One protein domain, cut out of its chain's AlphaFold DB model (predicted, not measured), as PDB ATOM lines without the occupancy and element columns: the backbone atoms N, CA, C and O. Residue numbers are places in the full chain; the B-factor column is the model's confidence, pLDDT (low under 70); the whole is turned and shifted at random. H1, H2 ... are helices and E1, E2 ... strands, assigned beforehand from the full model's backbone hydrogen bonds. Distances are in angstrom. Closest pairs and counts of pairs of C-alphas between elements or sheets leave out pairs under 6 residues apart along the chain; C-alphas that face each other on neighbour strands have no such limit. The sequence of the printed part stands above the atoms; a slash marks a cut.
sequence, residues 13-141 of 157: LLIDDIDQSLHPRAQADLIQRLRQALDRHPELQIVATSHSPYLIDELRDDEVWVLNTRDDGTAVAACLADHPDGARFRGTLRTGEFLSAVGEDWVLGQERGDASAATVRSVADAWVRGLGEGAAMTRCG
ATOM      1  N   LEU A  13     117.909 171.712 145.887       83.62
ATOM      2  CA  LEU A  13     117.135 172.832 145.381       83.62
ATOM      3  C   LEU A  13     116.322 172.369 144.171       83.62
ATOM      4  O   LEU A  13     116.889 171.961 143.162       83.62
ATOM      5  N   LEU A  14     114.998 172.448 144.286       83.38
ATOM      6  CA  LEU A  14     114.061 172.156 143.205       83.38
ATOM      7  C   LEU A  14     113.523 173.478 142.650       83.38
ATOM      8  O   LEU A  14     113.060 174.315 143.428       83.38
ATOM      9  N   ILE A  15     113.603 173.679 141.336       84.06
ATOM     10  CA  ILE A  15     113.167 174.910 140.668       84.06
ATOM     11  C   ILE A  15     112.257 174.542 139.503       84.06
ATOM     12  O   ILE A  15     112.661 173.798 138.619       84.06
ATOM     13  N   ASP A  16     111.046 175.078 139.484       84.12
ATOM     14  CA  ASP A  16     110.141 174.897 138.350       84.12
ATOM     15  C   ASP A  16     110.253 176.097 137.400       84.12
ATOM     16  O   ASP A  16     110.409 177.228 137.868       84.12
ATOM     17  N   ASP A  17     110.219 175.845 136.091       82.94
ATOM     18  CA  ASP A  17     110.299 176.818 134.997       82.94
ATOM     19  C   ASP A  17     111.381 177.889 135.203       82.94
ATOM     20  O   ASP A  17     111.127 179.098 135.209       82.94
ATOM     21  N   ILE A  18     112.628 177.447 135.377       87.00
ATOM     22  CA  ILE A  18     113.740 178.332 135.757       87.00
ATOM     23  C   ILE A  18     114.044 179.426 134.713       87.00
ATOM     24  O   ILE A  18     114.660 180.444 135.030       87.00
ATOM     25  N   ASP A  19     113.616 179.234 133.468       86.56
ATOM     26  CA  ASP A  19     113.776 180.170 132.354       86.56
ATOM     27  C   ASP A  19     112.641 181.198 132.223       86.56
ATOM     28  O   ASP A  19     112.734 182.110 131.391       86.56
ATOM     29  N   GLN A  20     111.579 181.090 133.029       87.88
ATOM     30  CA  GLN A  20     110.382 181.911 132.871       87.88
ATOM     31  C   GLN A  20     110.698 183.411 132.966       87.88
ATOM     32  O   GLN A  20     111.289 183.902 133.927       87.88
ATOM     33  N   SER A  21     110.250 184.168 131.960       89.50
ATOM     34  CA  SER A  21     110.446 185.625 131.842       89.50
ATOM     35  C   SER A  21     111.910 186.092 131.758       89.50
ATOM     36  O   SER A  21     112.176 187.291 131.869       89.50
ATOM     37  N   LEU A  22     112.868 185.187 131.526       89.00
ATOM     38  CA  LEU A  22     114.271 185.537 131.334       89.00
ATOM     39  C   LEU A  22     114.616 185.638 129.851       89.00
ATOM     40  O   LEU A  22     114.356 184.732 129.062       89.00
ATOM     41  N   HIS A  23     115.285 186.729 129.479       94.44
ATOM     42  CA  HIS A  23     115.925 186.837 128.170       94.44
ATOM     43  C   HIS A  23     116.979 185.718 128.008       94.44
ATOM     44  O   HIS A  23     117.686 185.451 128.982       94.44
ATOM     45  N   PRO A  24     117.188 185.123 126.814       91.06
ATOM     46  CA  PRO A  24     118.140 184.018 126.613       91.06
ATOM     47  C   PRO A  24     119.535 184.262 127.208       91.06
ATOM     48  O   PRO A  24     120.080 183.425 127.917       91.06
ATOM     49  N   ARG A  25     120.081 185.472 127.033       94.12
ATOM     50  CA  ARG A  25     121.357 185.865 127.660       94.12
ATOM     51  C   ARG A  25     121.347 185.769 129.195       94.12
ATOM     52  O   ARG A  25     122.334 185.357 129.786       94.12
ATOM     53  N   ALA A  26     120.238 186.141 129.832       93.31
ATOM     54  CA  ALA A  26     120.090 186.048 131.280       93.31
ATOM     55  C   ALA A  26     119.932 184.594 131.755       93.31
ATOM     56  O   ALA A  26     120.323 184.290 132.877       93.31
ATOM     57  N   GLN A  27     119.400 183.700 130.913       93.19
ATOM     58  CA  GLN A  27     119.351 182.262 131.196       93.19
ATOM     59  C   GLN A  27     120.769 181.679 131.245       93.19
ATOM     60  O   GLN A  27     121.112 180.995 132.206       93.19
ATOM     61  N   ALA A  28     121.630 182.047 130.290       92.19
ATOM     62  CA  ALA A  28     123.037 181.650 130.319       92.19
ATOM     63  C   ALA A  28     123.780 182.203 131.543       92.19
ATOM     64  O   ALA A  28     124.427 181.454 132.281       92.19
ATOM     65  N   ASP A  29     123.609 183.496 131.837       94.69
ATOM     66  CA  ASP A  29     124.187 184.112 133.035       94.69
ATOM     67  C   ASP A  29     123.688 183.441 134.331       94.69
ATOM     68  O   ASP A  29     124.434 183.341 135.311       94.69
ATOM     69  N   LEU A  30     122.434 182.980 134.363       92.81
ATOM     70  CA  LEU A  30     121.871 182.250 135.494       92.81
ATOM     71  C   LEU A  30     122.567 180.901 135.678       92.81
ATOM     72  O   LEU A  30     123.011 180.613 136.788       92.81
ATOM     73  N   ILE A  31     122.731 180.110 134.617       92.12
ATOM     74  CA  ILE A  31     123.398 178.802 134.699       92.12
ATOM     75  C   ILE A  31     124.840 178.938 135.173       92.12
ATOM     76  O   ILE A  31     125.259 178.213 136.075       92.12
ATOM     77  N   GLN A  32     125.570 179.933 134.671       92.44
ATOM     78  CA  GLN A  32     126.921 180.240 135.144       92.44
ATOM     79  C   GLN A  32     126.945 180.536 136.653       92.44
ATOM     80  O   GLN A  32     127.802 180.037 137.383       92.44
ATOM     81  N   ARG A  33     125.975 181.306 137.160       92.19
ATOM     82  CA  ARG A  33     125.861 181.605 138.597       92.19
ATOM     83  C   ARG A  33     125.477 180.385 139.432       92.19
ATOM     84  O   ARG A  33     125.917 180.293 140.578       92.19
ATOM     85  N   LEU A  34     124.655 179.482 138.898       90.19
ATOM     86  CA  LEU A  34     124.288 178.232 139.570       90.19
ATOM     87  C   LEU A  34     125.485 177.282 139.644       90.19
ATOM     88  O   LEU A  34     125.739 176.739 140.714       90.19
ATOM     89  N   ARG A  35     126.289 177.170 138.578       88.75
ATOM     90  CA  ARG A  35     127.557 176.419 138.596       88.75
ATOM     91  C   ARG A  35     128.517 176.948 139.658       88.75
ATOM     92  O   ARG A  35     128.943 176.198 140.521       88.75
ATOM     93  N   GLN A  36     128.711 178.265 139.719       89.38
ATOM     94  CA  GLN A  36     129.511 178.889 140.785       89.38
ATOM     95  C   GLN A  36     128.958 178.637 142.196       89.38
ATOM     96  O   GLN A  36     129.687 178.758 143.182       89.38
ATOM     97  N   ALA A  37     127.651 178.406 142.347       86.50
ATOM     98  CA  ALA A  37     127.071 178.034 143.633       86.50
ATOM     99  C   ALA A  37     127.353 176.563 143.969       86.50
ATOM    100  O   ALA A  37     127.711 176.288 145.110       86.50
ATOM    101  N   LEU A  38     127.260 175.660 142.989       85.06
ATOM    102  CA  LEU A  38     127.628 174.249 143.135       85.06
ATOM    103  C   LEU A  38     129.108 174.093 143.514       85.06
ATOM    104  O   LEU A  38     129.410 173.395 144.475       85.06
ATOM    105  N   ASP A  39     130.007 174.850 142.879       86.50
ATOM    106  CA  ASP A  39     131.444 174.841 143.205       86.50
ATOM    107  C   ASP A  39     131.722 175.244 144.666       86.50
ATOM    108  O   ASP A  39     132.666 174.773 145.301       86.50
ATOM    109  N   ARG A  40     130.904 176.152 145.217       86.38
ATOM    110  CA  ARG A  40     131.021 176.630 146.607       86.38
ATOM    111  C   ARG A  40     130.329 175.716 147.612       86.38
ATOM    112  O   ARG A  40     130.670 175.751 148.793       86.38
ATOM    113  N   HIS A  41     129.364 174.927 147.155       83.00
ATOM    114  CA  HIS A  41     128.556 174.037 147.976       83.00
ATOM    115  C   HIS A  41     128.500 172.653 147.317       83.00
ATOM    116  O   HIS A  41     127.482 172.315 146.721       83.00
ATOM    117  N   PRO A  42     129.548 171.820 147.459       80.31
ATOM    118  CA  PRO A  42     129.615 170.513 146.793       80.31
ATOM    119  C   PRO A  42     128.498 169.540 147.202       80.31
ATOM    120  O   PRO A  42     128.208 168.580 146.499       80.31
ATOM    121  N   GLU A  43     127.863 169.775 148.355       80.62
ATOM    122  CA  GLU A  43     126.714 168.994 148.828       80.62
ATOM    123  C   GLU A  43     125.355 169.487 148.307       80.62
ATOM    124  O   GLU A  43     124.332 168.867 148.600       80.62
ATOM    125  N   LEU A  44     125.318 170.609 147.581       81.06
ATOM    126  CA  LEU A  44     124.106 171.142 146.969       81.06
ATOM    127  C   LEU A  44     123.833 170.415 145.651       81.06
ATOM    128  O   LEU A  44     124.665 170.390 144.754       81.06
ATOM    129  N   GLN A  45     122.617 169.907 145.501       80.88
ATOM    130  CA  GLN A  45     122.078 169.411 144.244       80.88
ATOM    131  C   GLN A  45     121.003 170.373 143.734       80.88
ATOM    132  O   GLN A  45     120.177 170.854 144.510       80.88
ATOM    133  N   ILE A  46     120.984 170.639 142.428       83.56
ATOM    134  CA  ILE A  46     119.957 171.473 141.793       83.56
ATOM    135  C   ILE A  46     119.217 170.627 140.767       83.56
ATOM    136  O   ILE A  46     119.833 170.042 139.882       83.56
ATOM    137  N   VAL A  47     117.894 170.584 140.871       85.69
ATOM    138  CA  VAL A  47     117.014 170.007 139.854       85.69
ATOM    139  C   VAL A  47     116.069 171.107 139.410       85.69
ATOM    140  O   VAL A  47     115.377 171.711 140.228       85.69
ATOM    141  N   ALA A  48     116.065 171.387 138.118       86.38
ATOM    142  CA  ALA A  48     115.261 172.429 137.520       86.38
ATOM    143  C   ALA A  48     114.419 171.878 136.370       86.38
ATOM    144  O   ALA A  48     114.797 170.898 135.729       86.38
ATOM    145  N   THR A  49     113.300 172.519 136.067       86.12
ATOM    146  CA  THR A  49     112.569 172.290 134.818       86.12
ATOM    147  C   THR A  49     112.740 173.488 133.890       86.12
ATOM    148  O   THR A  49     112.922 174.620 134.346       86.12
ATOM    149  N   SER A  50     112.758 173.241 132.581       87.38
ATOM    150  CA  SER A  50     112.815 174.305 131.581       87.38
ATOM    151  C   SER A  50     112.239 173.867 130.249       87.38
ATOM    152  O   SER A  50     112.413 172.725 129.823       87.38
ATOM    153  N   HIS A  51     111.630 174.814 129.545       86.12
ATOM    154  CA  HIS A  51     111.202 174.633 128.161       86.12
ATOM    155  C   HIS A  51     112.106 175.360 127.157       86.12
ATOM    156  O   HIS A  51     111.903 175.212 125.948       86.12
ATOM    157  N   SER A  52     113.096 176.126 127.630       88.12
ATOM    158  CA  SER A  52     113.954 176.947 126.780       88.12
ATOM    159  C   SER A  52     115.149 176.157 126.238       88.12
ATOM    160  O   SER A  52     116.027 175.768 127.013       88.12
ATOM    161  N   PRO A  53     115.278 175.996 124.906       89.19
ATOM    162  CA  PRO A  53     116.470 175.388 124.323       89.19
ATOM    163  C   PRO A  53     117.730 176.226 124.585       89.19
ATOM    164  O   PRO A  53     118.809 175.669 124.732       89.19
ATOM    165  N   TYR A  54     117.599 177.550 124.728       91.31
ATOM    166  CA  TYR A  54     118.739 178.437 124.985       91.31
ATOM    167  C   TYR A  54     119.374 178.221 126.353       91.31
ATOM    168  O   TYR A  54     120.565 178.451 126.523       91.31
ATOM    169  N   LEU A  55     118.577 177.816 127.341       91.69
ATOM    170  CA  LEU A  55     119.116 177.448 128.637       91.69
ATOM    171  C   LEU A  55     119.809 176.086 128.523       91.69
ATOM    172  O   LEU A  55     120.943 175.925 128.966       91.69
ATOM    173  N   ILE A  56     119.141 175.125 127.884       91.31
ATOM    174  CA  ILE A  56     119.654 173.764 127.698       91.31
ATOM    175  C   ILE A  56     121.001 173.765 126.954       91.31
ATOM    176  O   ILE A  56     121.856 172.947 127.275       91.31
ATOM    177  N   ASP A  57     121.241 174.712 126.041       93.56
ATOM    178  CA  ASP A  57     122.532 174.918 125.361       93.56
ATOM    179  C   ASP A  57     123.731 175.127 126.306       93.56
ATOM    180  O   ASP A  57     124.872 174.893 125.908       93.56
ATOM    181  N   GLU A  58     123.497 175.561 127.544       92.88
ATOM    182  CA  GLU A  58     124.544 175.785 128.549       92.88
ATOM    183  C   GLU A  58     124.852 174.529 129.380       92.88
ATOM    184  O   GLU A  58     125.791 174.514 130.187       92.88
ATOM    185  N   LEU A  59     124.070 173.464 129.192       90.94
ATOM    186  CA  LEU A  59     124.183 172.187 129.888       90.94
ATOM    187  C   LEU A  59     124.867 171.139 129.013       90.94
ATOM    188  O   LEU A  59     124.893 171.236 127.786       90.94
ATOM    189  N   ARG A  60     125.425 170.114 129.650       88.19
ATOM    190  CA  ARG A  60     125.927 168.923 128.963       88.19
ATOM    191  C   ARG A  60     124.783 167.947 128.677       88.19
ATOM    192  O   ARG A  60     123.800 167.913 129.410       88.19
ATOM    193  N   ASP A  61     124.937 167.098 127.662       87.44
ATOM    194  CA  ASP A  61     123.939 166.065 127.334       87.44
ATOM    195  C   ASP A  61     123.635 165.133 128.529       87.44
ATOM    196  O   ASP A  61     122.509 164.664 128.676       87.44
ATOM    197  N   ASP A  62     124.621 164.877 129.401       85.81
ATOM    198  CA  ASP A  62     124.478 164.041 130.604       85.81
ATOM    199  C   ASP A  62     123.773 164.755 131.776       85.81
ATOM    200  O   ASP A  62     123.345 164.116 132.735       85.81
ATOM    201  N   GLU A  63     123.580 166.072 131.676       85.19
ATOM    202  CA  GLU A  63     122.868 166.917 132.646       85.19
ATOM    203  C   GLU A  63     121.382 167.107 132.282       85.19
ATOM    204  O   GLU A  63     120.590 167.613 133.085       85.19
ATOM    205  N   VAL A  64     120.973 166.691 131.079       87.06
ATOM    206  CA  VAL A  64     119.630 166.935 130.537       87.06
ATOM    207  C   VAL A  64     118.801 165.660 130.554       87.06
ATOM    208  O   VAL A  64     119.190 164.627 130.008       87.06
ATOM    209  N   TRP A  65     117.617 165.757 131.154       89.44
ATOM    210  CA  TRP A  65     116.628 164.688 131.187       89.44
ATOM    211  C   TRP A  65     115.393 165.108 130.401       89.44
ATOM    212  O   TRP A  65     114.799 166.161 130.633       89.44
ATOM    213  N   VAL A  66     115.015 164.275 129.439       86.56
ATOM    214  CA  VAL A  66     113.867 164.515 128.570       86.56
ATOM    215  C   VAL A  66     112.700 163.708 129.100       86.56
ATOM    216  O   VAL A  66     112.838 162.504 129.319       86.56
ATOM    217  N   LEU A  67     111.566 164.373 129.322       83.88
ATOM    218  CA  LEU A  67     110.353 163.747 129.831       83.88
ATOM    219  C   LEU A  67     109.275 163.720 128.754       83.88
ATOM    220  O   LEU A  67     109.047 164.711 128.058       83.88
ATOM    221  N   ASN A  68     108.575 162.595 128.680       82.56
ATOM    222  CA  ASN A  68     107.401 162.419 127.835       82.56
ATOM    223  C   ASN A  68     106.326 161.621 128.592       82.56
ATOM    224  O   ASN A  68     106.569 161.122 129.690       82.56
ATOM    225  N   THR A  69     105.126 161.522 128.031       78.50
ATOM    226  CA  THR A  69     104.011 160.755 128.596       78.50
ATOM    227  C   THR A  69     103.566 159.700 127.596       78.50
ATOM    228  O   THR A  69     103.323 160.012 126.433       78.50
ATOM    229  N   ARG A  70     103.460 158.449 128.046       79.81
ATOM    230  CA  ARG A  70     102.928 157.337 127.255       79.81
ATOM    231  C   ARG A  70     101.416 157.460 127.084       79.81
ATOM    232  O   ARG A  70     100.738 158.176 127.820       79.81
ATOM    233  N   ASP A  71     100.874 156.684 126.150       83.00
ATOM    234  CA  ASP A  71      99.433 156.644 125.874       83.00
ATOM    235  C   ASP A  71      98.592 156.199 127.085       83.00
ATOM    236  O   ASP A  71      97.426 156.575 127.204       83.00
ATOM    237  N   ASP A  72      99.178 155.434 128.010       79.69
ATOM    238  CA  ASP A  72      98.542 154.999 129.260       79.69
ATOM    239  C   ASP A  72      98.565 156.064 130.378       79.69
ATOM    240  O   ASP A  72      98.043 155.833 131.469       79.69
ATOM    241  N   GLY A  73      99.141 157.242 130.111       72.44
ATOM    242  CA  GLY A  73      99.259 158.346 131.060       72.44
ATOM    243  C   GLY A  73     100.449 158.231 132.015       72.44
ATOM    244  O   GLY A  73     100.617 159.109 132.864       72.44
ATOM    245  N   THR A  74     101.283 157.195 131.897       75.38
ATOM    246  CA  THR A  74     102.537 157.108 132.655       75.38
ATOM    247  C   THR A  74     103.580 158.046 132.053       75.38
ATOM    248  O   THR A  74     103.736 158.128 130.833       75.38
ATOM    249  N   ALA A  75     104.301 158.785 132.896       75.62
ATOM    250  CA  ALA A  75     105.441 159.548 132.406       75.62
ATOM    251  C   ALA A  75     106.623 158.599 132.121       75.62
ATOM    252  O   ALA A  75     106.695 157.475 132.620       75.62
ATOM    253  N   VAL A  76     107.554 159.061 131.304       76.75
ATOM    254  CA  VAL A  76     108.830 158.408 131.030       76.75
ATOM    255  C   VAL A  76     109.912 159.467 130.989       76.75
ATOM    256  O   VAL A  76     109.648 160.611 130.617       76.75
ATOM    257  N   ALA A  77     111.127 159.089 131.363       80.94
ATOM    258  CA  ALA A  77     112.272 159.980 131.332       80.94
ATOM    259  C   ALA A  77     113.507 159.237 130.828       80.94
ATOM    260  O   ALA A  77     113.708 158.073 131.176       80.94
ATOM    261  N   ALA A  78     114.341 159.918 130.050       83.12
ATOM    262  CA  ALA A  78     115.647 159.415 129.642       83.12
ATOM    263  C   ALA A  78     116.672 160.549 129.575       83.12
ATOM    264  O   ALA A  78     116.319 161.710 129.343       83.12
ATOM    265  N   CYS A  79     117.942 160.210 129.786       86.25
ATOM    266  CA  CYS A  79     119.037 161.163 129.695       86.25
ATOM    267  C   CYS A  79     119.367 161.449 128.227       86.25
ATOM    268  O   CYS A  79     119.488 160.525 127.426       86.25
ATOM    269  N   LEU A  80     119.539 162.721 127.861       86.62
ATOM    270  CA  LEU A  80     119.823 163.120 126.479       86.62
ATOM    271  C   LEU A  80     121.129 162.500 125.947       86.62
ATOM    272  O   LEU A  80     121.229 162.207 124.756       86.62
ATOM    273  N   ALA A  81     122.097 162.220 126.824       86.69
ATOM    274  CA  ALA A  81     123.324 161.503 126.475       86.69
ATOM    275  C   ALA A  81     123.084 160.084 125.918       86.69
ATOM    276  O   ALA A  81     123.919 159.599 125.142       86.69
ATOM    277  N   ASP A  82     121.955 159.457 126.270       88.44
ATOM    278  CA  ASP A  82     121.545 158.115 125.833       88.44
ATOM    279  C   ASP A  82     120.756 158.130 124.514       88.44
ATOM    280  O   ASP A  82     120.318 157.083 124.029       88.44
ATOM    281  N   HIS A  83     120.568 159.305 123.905       89.19
ATOM    282  CA  HIS A  83     119.870 159.412 122.633       89.19
ATOM    283  C   HIS A  83     120.564 158.544 121.558       89.19
ATOM    284  O   HIS A  83     121.780 158.673 121.371       89.19
ATOM    285  N   PRO A  84     119.826 157.722 120.780       88.62
ATOM    286  CA  PRO A  84     120.410 156.822 119.774       88.62
ATOM    287  C   PRO A  84     121.324 157.528 118.764       88.62
ATOM    288  O   PRO A  84     122.390 157.027 118.407       88.62
ATOM    289  N   ASP A  85     120.937 158.734 118.350       87.56
ATOM    290  CA  ASP A  85     121.721 159.567 117.435       87.56
ATOM    291  C   ASP A  85     122.752 160.483 118.120       87.56
ATOM    292  O   ASP A  85     123.393 161.286 117.443       87.56
ATOM    293  N   GLY A  86     122.963 160.393 119.436       82.31
ATOM    294  CA  GLY A  86     123.852 161.309 120.166       82.31
ATOM    295  C   GLY A  86     125.263 161.373 119.568       82.31
ATOM    296  O   GLY A  86     125.815 162.450 119.363       82.31
ATOM    297  N   ALA A  87     125.821 160.230 119.156       82.62
ATOM    298  CA  ALA A  87     127.136 160.174 118.510       82.62
ATOM    299  C   ALA A  87     127.214 160.951 117.181       82.62
ATOM    300  O   ALA A  87     128.288 161.425 116.818       82.62
ATOM    301  N   ARG A  88     126.094 161.090 116.461       83.31
ATOM    302  CA  ARG A  88     126.018 161.817 115.188       83.31
ATOM    303  C   ARG A  88     126.023 163.330 115.388       83.31
ATOM    304  O   ARG A  88     126.544 164.045 114.538       83.31
ATOM    305  N   PHE A  89     125.422 163.808 116.475       79.94
ATOM    306  CA  PHE A  89     125.206 165.237 116.712       79.94
ATOM    307  C   PHE A  89     126.214 165.860 117.685       79.94
ATOM    308  O   PHE A  89     126.412 167.078 117.645       79.94
ATOM    309  N   ARG A  90     126.914 165.043 118.489       75.62
ATOM    310  CA  ARG A  90     127.993 165.489 119.385       75.62
ATOM    311  C   ARG A  90     129.007 166.366 118.648       75.62
ATOM    312  O   ARG A  90     129.583 165.969 117.637       75.62
ATOM    313  N   GLY A  91     129.231 167.566 119.180       77.12
ATOM    314  CA  GLY A  91     130.191 168.538 118.648       77.12
ATOM    315  C   GLY A  91     129.745 169.273 117.378       77.12
ATOM    316  O   GLY A  91     130.484 170.131 116.904       77.12
ATOM    317  N   THR A  92     128.561 168.964 116.836       87.25
ATOM    318  CA  THR A  92     127.978 169.674 115.681       87.25
ATOM    319  C   THR A  92     126.890 170.648 116.114       87.25
ATOM    320  O   THR A  92     126.840 171.769 115.613       87.25
ATOM    321  N   LEU A  93     126.028 170.219 117.035       90.44
ATOM    322  CA  LEU A  93     124.958 171.026 117.610       90.44
ATOM    323  C   LEU A  93     125.255 171.297 119.078       90.44
ATOM    324  O   LEU A  93     125.896 170.479 119.747       90.44
ATOM    325  N   ARG A  94     124.766 172.429 119.583       92.50
ATOM    326  CA  ARG A  94     124.655 172.615 121.030       92.50
ATOM    327  C   ARG A  94     123.545 171.738 121.595       92.50
ATOM    328  O   ARG A  94     122.682 171.265 120.865       92.50
ATOM    329  N   THR A  95     123.579 171.506 122.896       90.12
ATOM    330  CA  THR A  95     122.689 170.575 123.603       90.12
ATOM    331  C   THR A  95     121.204 170.887 123.384       90.12
ATOM    332  O   THR A  95     120.403 169.989 123.116       90.12
ATOM    333  N   GLY A  96     120.813 172.162 123.443       90.00
ATOM    334  CA  GLY A  96     119.435 172.598 123.221       90.00
ATOM    335  C   GLY A  96     119.032 172.538 121.751       90.00
ATOM    336  O   GLY A  96     117.912 172.127 121.435       90.00
ATOM    337  N   GLU A  97     119.945 172.881 120.841       91.69
ATOM    338  CA  GLU A  97     119.768 172.687 119.394       91.69
ATOM    339  C   GLU A  97     119.592 171.202 119.044       91.69
ATOM    340  O   GLU A  97     118.711 170.853 118.259       91.69
ATOM    341  N   PHE A  98     120.388 170.324 119.657       92.00
ATOM    342  CA  PHE A  98     120.308 168.877 119.497       92.00
ATOM    343  C   PHE A  98     118.942 168.360 119.940       92.00
ATOM    344  O   PHE A  98     118.244 167.746 119.133       92.00
ATOM    345  N   LEU A  99     118.516 168.685 121.167       89.62
ATOM    346  CA  LEU A  99     117.190 168.323 121.668       89.62
ATOM    347  C   LEU A  99     116.071 168.851 120.761       89.62
ATOM    348  O   LEU A  99     115.116 168.137 120.469       89.62
ATOM    349  N   SER A 100     116.195 170.088 120.277       89.81
ATOM    350  CA  SER A 100     115.206 170.685 119.371       89.81
ATOM    351  C   SER A 100     115.148 169.981 118.013       89.81
ATOM    352  O   SER A 100     114.088 169.941 117.392       89.81
ATOM    353  N   ALA A 101     116.271 169.433 117.542       90.06
ATOM    354  CA  ALA A 101     116.360 168.729 116.268       90.06
ATOM    355  C   ALA A 101     115.778 167.309 116.333       90.06
ATOM    356  O   ALA A 101     115.176 166.861 115.357       90.06
ATOM    357  N   VAL A 102     115.963 166.606 117.455       88.62
ATOM    358  CA  VAL A 102     115.522 165.208 117.614       88.62
ATOM    359  C   VAL A 102     114.163 165.051 118.293       88.62
ATOM    360  O   VAL A 102     113.514 164.020 118.124       88.62
ATOM    361  N   GLY A 103     113.707 166.071 119.023       89.31
ATOM    362  CA  GLY A 103     112.463 166.029 119.787       89.31
ATOM    363  C   GLY A 103     112.533 165.110 121.011       89.31
ATOM    364  O   GLY A 103     113.607 164.747 121.494       89.31
ATOM    365  N   GLU A 104     111.365 164.751 121.541       86.75
ATOM    366  CA  GLU A 104     111.211 164.038 122.817       86.75
ATOM    367  C   GLU A 104     110.603 162.631 122.677       86.75
ATOM    368  O   GLU A 104     110.556 161.867 123.643       86.75
ATOM    369  N   ASP A 105     110.130 162.257 121.486       86.94
ATOM    370  CA  ASP A 105     109.399 160.998 121.272       86.94
ATOM    371  C   ASP A 105     110.288 159.757 121.409       86.94
ATOM    372  O   ASP A 105     109.814 158.683 121.779       86.94
ATOM    373  N   TRP A 106     111.598 159.895 121.191       88.00
ATOM    374  CA  TRP A 106     112.573 158.810 121.352       88.00
ATOM    375  C   TRP A 106     112.593 158.228 122.778       88.00
ATOM    376  O   TRP A 106     112.951 157.063 122.965       88.00
ATOM    377  N   VAL A 107     112.163 159.006 123.780       85.38
ATOM    378  CA  VAL A 107     112.059 158.572 125.181       85.38
ATOM    379  C   VAL A 107     110.986 157.491 125.353       85.38
ATOM    380  O   VAL A 107     111.116 156.621 126.213       85.38
ATOM    381  N   LEU A 108     109.949 157.477 124.507       83.44
ATOM    382  CA  LEU A 108     108.861 156.493 124.575       83.44
ATOM    383  C   LEU A 108     109.345 155.061 124.289       83.44
ATOM    384  O   LEU A 108     108.752 154.108 124.789       83.44
ATOM    385  N   GLY A 109     110.438 154.911 123.530       77.69
ATOM    386  CA  GLY A 109     111.061 153.622 123.218       77.69
ATOM    387  C   GLY A 109     111.953 153.049 124.328       77.69
ATOM    388  O   GLY A 109     112.494 151.960 124.160       77.69
ATOM    389  N   GLN A 110     112.135 153.761 125.447       68.62
ATOM    390  CA  GLN A 110     112.981 153.318 126.560       68.62
ATOM    391  C   GLN A 110     112.176 152.440 127.541       68.62
ATOM    392  O   GLN A 110     111.158 152.862 128.097       68.62
ATOM    393  N   GLU A 111     112.627 151.202 127.783       54.41
ATOM    394  CA  GLU A 111     111.877 150.199 128.569       54.41
ATOM    395  C   GLU A 111     111.975 150.336 130.105       54.41
ATOM    396  O   GLU A 111     111.429 149.508 130.832       54.41
ATOM    397  N   ARG A 112     112.580 151.389 130.665       45.62
ATOM    398  CA  ARG A 112     112.580 151.611 132.125       45.62
ATOM    399  C   ARG A 112     112.525 153.088 132.489       45.62
ATOM    400  O   ARG A 112     113.525 153.785 132.413       45.62
ATOM    401  N   GLY A 113     111.373 153.513 132.989       42.38
ATOM    402  CA  GLY A 113     111.190 154.817 133.615       42.38
ATOM    403  C   GLY A 113     109.745 154.997 134.051       42.38
ATOM    404  O   GLY A 113     109.048 155.816 133.482       42.38
ATOM    405  N   ASP A 114     109.279 154.170 134.987       34.91
ATOM    406  CA  ASP A 114     107.919 154.249 135.531       34.91
ATOM    407  C   ASP A 114     107.802 155.509 136.410       34.91
ATOM    408  O   ASP A 114     108.529 155.654 137.400       34.91
ATOM    409  N   ALA A 115     106.961 156.466 136.012       43.56
ATOM    410  CA  ALA A 115     107.072 157.849 136.465       43.56
ATOM    411  C   ALA A 115     105.808 158.356 137.191       43.56
ATOM    412  O   ALA A 115     104.826 158.785 136.587       43.56
ATOM    413  N   SER A 116     105.858 158.339 138.527       35.00
ATOM    414  CA  SER A 116     104.932 159.058 139.426       35.00
ATOM    415  C   SER A 116     105.700 160.140 140.207       35.00
ATOM    416  O   SER A 116     106.762 160.556 139.763       35.00
ATOM    417  N   ALA A 117     105.285 160.581 141.402       34.06
ATOM    418  CA  ALA A 117     106.174 161.331 142.318       34.06
ATOM    419  C   ALA A 117     107.524 160.608 142.576       34.06
ATOM    420  O   ALA A 117     108.514 161.210 142.993       34.06
ATOM    421  N   ALA A 118     107.577 159.314 142.247       33.50
ATOM    422  CA  ALA A 118     108.781 158.521 142.096       33.50
ATOM    423  C   ALA A 118     109.738 158.981 140.980       33.50
ATOM    424  O   ALA A 118     110.845 158.494 140.993       33.50
ATOM    425  N   THR A 119     109.383 159.886 140.061       41.91
ATOM    426  CA  THR A 119     110.222 160.339 138.921       41.91
ATOM    427  C   THR A 119     111.222 161.384 139.338       41.91
ATOM    428  O   THR A 119     112.396 161.258 139.046       41.91
ATOM    429  N   VAL A 120     110.789 162.388 140.105       43.88
ATOM    430  CA  VAL A 120     111.731 163.313 140.748       43.88
ATOM    431  C   VAL A 120     112.648 162.511 141.665       43.88
ATOM    432  O   VAL A 120     113.847 162.749 141.695       43.88
ATOM    433  N   ARG A 121     112.096 161.496 142.347       39.28
ATOM    434  CA  ARG A 121     112.867 160.583 143.187       39.28
ATOM    435  C   ARG A 121     113.716 159.588 142.401       39.28
ATOM    436  O   ARG A 121     114.734 159.209 142.931       39.28
ATOM    437  N   SER A 122     113.360 159.177 141.188       39.56
ATOM    438  CA  SER A 122     114.100 158.193 140.382       39.56
ATOM    439  C   SER A 122     115.150 158.870 139.526       39.56
ATOM    440  O   SER A 122     116.234 158.327 139.402       39.56
ATOM    441  N   VAL A 123     114.881 160.076 139.027       47.59
ATOM    442  CA  VAL A 123     115.881 160.989 138.477       47.59
ATOM    443  C   VAL A 123     116.861 161.345 139.593       47.59
ATOM    444  O   VAL A 123     118.053 161.138 139.420       47.59
ATOM    445  N   ALA A 124     116.393 161.730 140.788       43.78
ATOM    446  CA  ALA A 124     117.283 161.954 141.929       43.78
ATOM    447  C   ALA A 124     118.006 160.674 142.407       43.78
ATOM    448  O   ALA A 124     119.194 160.740 142.681       43.78
ATOM    449  N   ASP A 125     117.356 159.507 142.477       39.12
ATOM    450  CA  ASP A 125     117.939 158.246 142.976       39.12
ATOM    451  C   ASP A 125     118.861 157.573 141.947       39.12
ATOM    452  O   ASP A 125     119.809 156.893 142.343       39.12
ATOM    453  N   ALA A 126     118.599 157.717 140.645       43.69
ATOM    454  CA  ALA A 126     119.504 157.288 139.578       43.69
ATOM    455  C   ALA A 126     120.766 158.159 139.575       43.69
ATOM    456  O   ALA A 126     121.864 157.629 139.426       43.69
ATOM    457  N   TRP A 127     120.619 159.458 139.857       47.28
ATOM    458  CA  TRP A 127     121.729 160.393 140.043       47.28
ATOM    459  C   TRP A 127     122.515 160.163 141.338       47.28
ATOM    460  O   TRP A 127     123.735 160.109 141.313       47.28
ATOM    461  N   VAL A 128     121.853 159.936 142.478       36.47
ATOM    462  CA  VAL A 128     122.518 159.648 143.768       36.47
ATOM    463  C   VAL A 128     123.329 158.347 143.712       36.47
ATOM    464  O   VAL A 128     124.333 158.207 144.409       36.47
ATOM    465  N   ARG A 129     122.929 157.388 142.868       35.41
ATOM    466  CA  ARG A 129     123.680 156.142 142.636       35.41
ATOM    467  C   ARG A 129     124.828 156.298 141.629       35.41
ATOM    468  O   ARG A 129     125.663 155.398 141.555       35.41
ATOM    469  N   GLY A 130     124.899 157.417 140.904       33.41
ATOM    470  CA  GLY A 130     125.947 157.766 139.946       33.41
ATOM    471  C   GLY A 130     126.661 159.058 140.347       33.41
ATOM    472  O   GLY A 130     126.358 160.117 139.821       33.41
ATOM    473  N   LEU A 131     127.598 158.949 141.292       32.75
ATOM    474  CA  LEU A 131     128.613 159.945 141.680       32.75
ATOM    475  C   LEU A 131     128.869 161.058 140.630       32.75
ATOM    476  O   LEU A 131     129.517 160.791 139.620       32.75
ATOM    477  N   GLY A 132     128.457 162.304 140.892       28.38
ATOM    478  CA  GLY A 132     128.870 163.438 140.060       28.38
ATOM    479  C   GLY A 132     128.105 164.738 140.305       28.38
ATOM    480  O   GLY A 132     126.881 164.767 140.315       28.38
ATOM    481  N   GLU A 133     128.856 165.815 140.497       30.12
ATOM    482  CA  GLU A 133     128.416 167.208 140.603       30.12
ATOM    483  C   GLU A 133     127.601 167.626 139.355       30.12
ATOM    484  O   GLU A 133     128.042 167.396 138.228       30.12
ATOM    485  N   GLY A 134     126.422 168.244 139.515       30.73
ATOM    486  CA  GLY A 134     125.666 168.747 138.358       30.73
ATOM    487  C   GLY A 134     124.226 169.182 138.635       30.73
ATOM    488  O   GLY A 134     123.545 168.636 139.502       30.73
ATOM    489  N   ALA A 135     123.766 170.189 137.886       38.00
ATOM    490  CA  ALA A 135     122.379 170.641 137.855       38.00
ATOM    491  C   ALA A 135     121.597 169.824 136.814       38.00
ATOM    492  O   ALA A 135     122.003 169.783 135.657       38.00
ATOM    493  N   ALA A 136     120.486 169.200 137.204       42.31
ATOM    494  CA  ALA A 136     119.641 168.428 136.295       42.31
ATOM    495  C   ALA A 136     118.521 169.308 135.740       42.31
ATOM    496  O   ALA A 136     117.800 169.932 136.519       42.31
ATOM    497  N   MET A 137     118.349 169.341 134.417       49.66
ATOM    498  CA  MET A 137     117.256 170.074 133.781       49.66
ATOM    499  C   MET A 137     116.282 169.147 133.071       49.66
ATOM    500  O   MET A 137     116.669 168.348 132.222       49.66
ATOM    501  N   THR A 138     115.011 169.281 133.424       44.59
ATOM    502  CA  THR A 138     113.900 168.491 132.902       44.59
ATOM    503  C   THR A 138     113.036 169.334 131.969       44.59
ATOM    504  O   THR A 138     112.457 170.332 132.392       44.59
ATOM    505  N   ARG A 139     112.906 168.927 130.704       43.50
ATOM    506  CA  ARG A 139     111.921 169.518 129.785       43.50
ATOM    507  C   ARG A 139     110.647 168.685 129.798       43.50
ATOM    508  O   ARG A 139     110.664 167.536 129.369       43.50
ATOM    509  N   CYS A 140     109.546 169.270 130.265       32.09
ATOM    510  CA  CYS A 140     108.215 168.680 130.122       32.09
ATOM    511  C   CYS A 140     107.710 168.908 128.688       32.09
ATOM    512  O   CYS A 140     107.251 169.993 128.332       32.09
ATOM    513  N   GLY A 141     107.794 167.899 127.825       31.36
ATOM    514  CA  GLY A 141     107.125 167.924 126.525       31.36
ATOM    515  C   GLY A 141     105.624 167.689 126.699       31.36
ATOM    516  O   GLY A 141     105.179 166.552 126.779       31.36
TER     517      GLY A 141
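Overview. This is residues 13 to 141 of the 157 residues of the protein "ATPase_AAA_core domain-containing protein" of Candidatus Thiodictyon syntrophicum (UniProt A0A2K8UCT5). A twisted, curled sheet of five strands makes the core, with H6 over one face and H1, H2, H4 and H5 in an arc round the rest of it, from beside E2 to over E4. The last strand, E5, runs through the middle of the whole between E2 and E3, and the small helix H3 sits off the sheet, beyond H4. The printed part has 129 residues with six named helices and five named strands, in the order E1 H1 E2 H2 E3 E4 H3 H4 H5 H6 E5; the sheet is mixed, in the order E1 E2 E5 E3 E4, and the class is mixed, helices and strands. It is compact and rounded, with a radius of gyration of the C-alphas of 14.2 A and spans of 40 by 31 by 28 A.

Arrangement. The sheet begins with E1, residues 13 to 15, an edge strand parallel to E2, residues 45 to 49, at 9 degrees; N 13 and O 45 are 2.8 A apart, within hydrogen-bond range. H1, residues 24 to 40, lies between them in the chain, and the three form a strand-helix-strand unit, two parallel neighbour strands joined through a helix, with a right-handed crossover. H1 only grazes the sheet, with its residues 31 to 38. E5, residues 135 to 140, is parallel to E2 at 20 degrees, with N 48 and O 136 at 2.8 A. On its other side E5 is parallel to E3, residues 64 to 69, at 26 degrees, with N 65 and O 137 at 3.0 A. E2, H2, residues 53 to 56, and E3 form a split unit, with E5 between its two strands; its crossover is right-handed. H1 touches H2 with its residues 24 to 31 alone; the closest C-alphas, of Gln 27 and Leu 55, are 5.5 A apart. E3 and the edge strand E4, residues 75 to 79, are an antiparallel hairpin at 156 degrees, with N 76 and O 68 at 2.8 A. H3, residues 86 to 89, is not on the sheet; it is close to but not clearly touching H4, residues 95 to 102, with C-alphas 89 and 98 closest at 6.7 A. H4 touches H2, with the C-alphas of Pro 53 and Gly 96 closest at 4.2 A. H5, residues 105 to 109, is on the sheet at a height of 7.8 A, only just over E4, where 3 of its 5 C-alphas fall. H6, residues 118 to 128, makes two layers with the sheet, a helix on one face; its height is 8.0 A over E5, and it runs only just along the strands, at 29 degrees to E5 on the local plane. Each O i to N i+4 pair is within hydrogen-bond range in H4 and H6, against 12 of 13 in H1 and 0 of 1 in H5, where 2 of 2 O i to N i+3 pairs are; H2 and H3 are too short for an i+4 pair.

Along the chain. E1 begins at C-alpha 13, (117.135, 172.832, 145.381). H1 measures 24.9 A, E2 13.7 A, E3 16.9 A and E4 14.0 A from first to last C-alpha. H2, H3 and H5 are short, H4 measures 10.8 A and H6 13.9 A. E5, 16.3 A, ends at C-alpha 140, (108.215, 168.680, 130.122).

Size, cuts and confidence. The two C-alphas farthest apart, of Arg 40 and Asp 71, are 42.7 A apart. The printed part has no cut and no long link. The mean pLDDT of the printed part is 75.0; residues 110 to 141 are under 70, with means of 41 in H6 and 42 in E5.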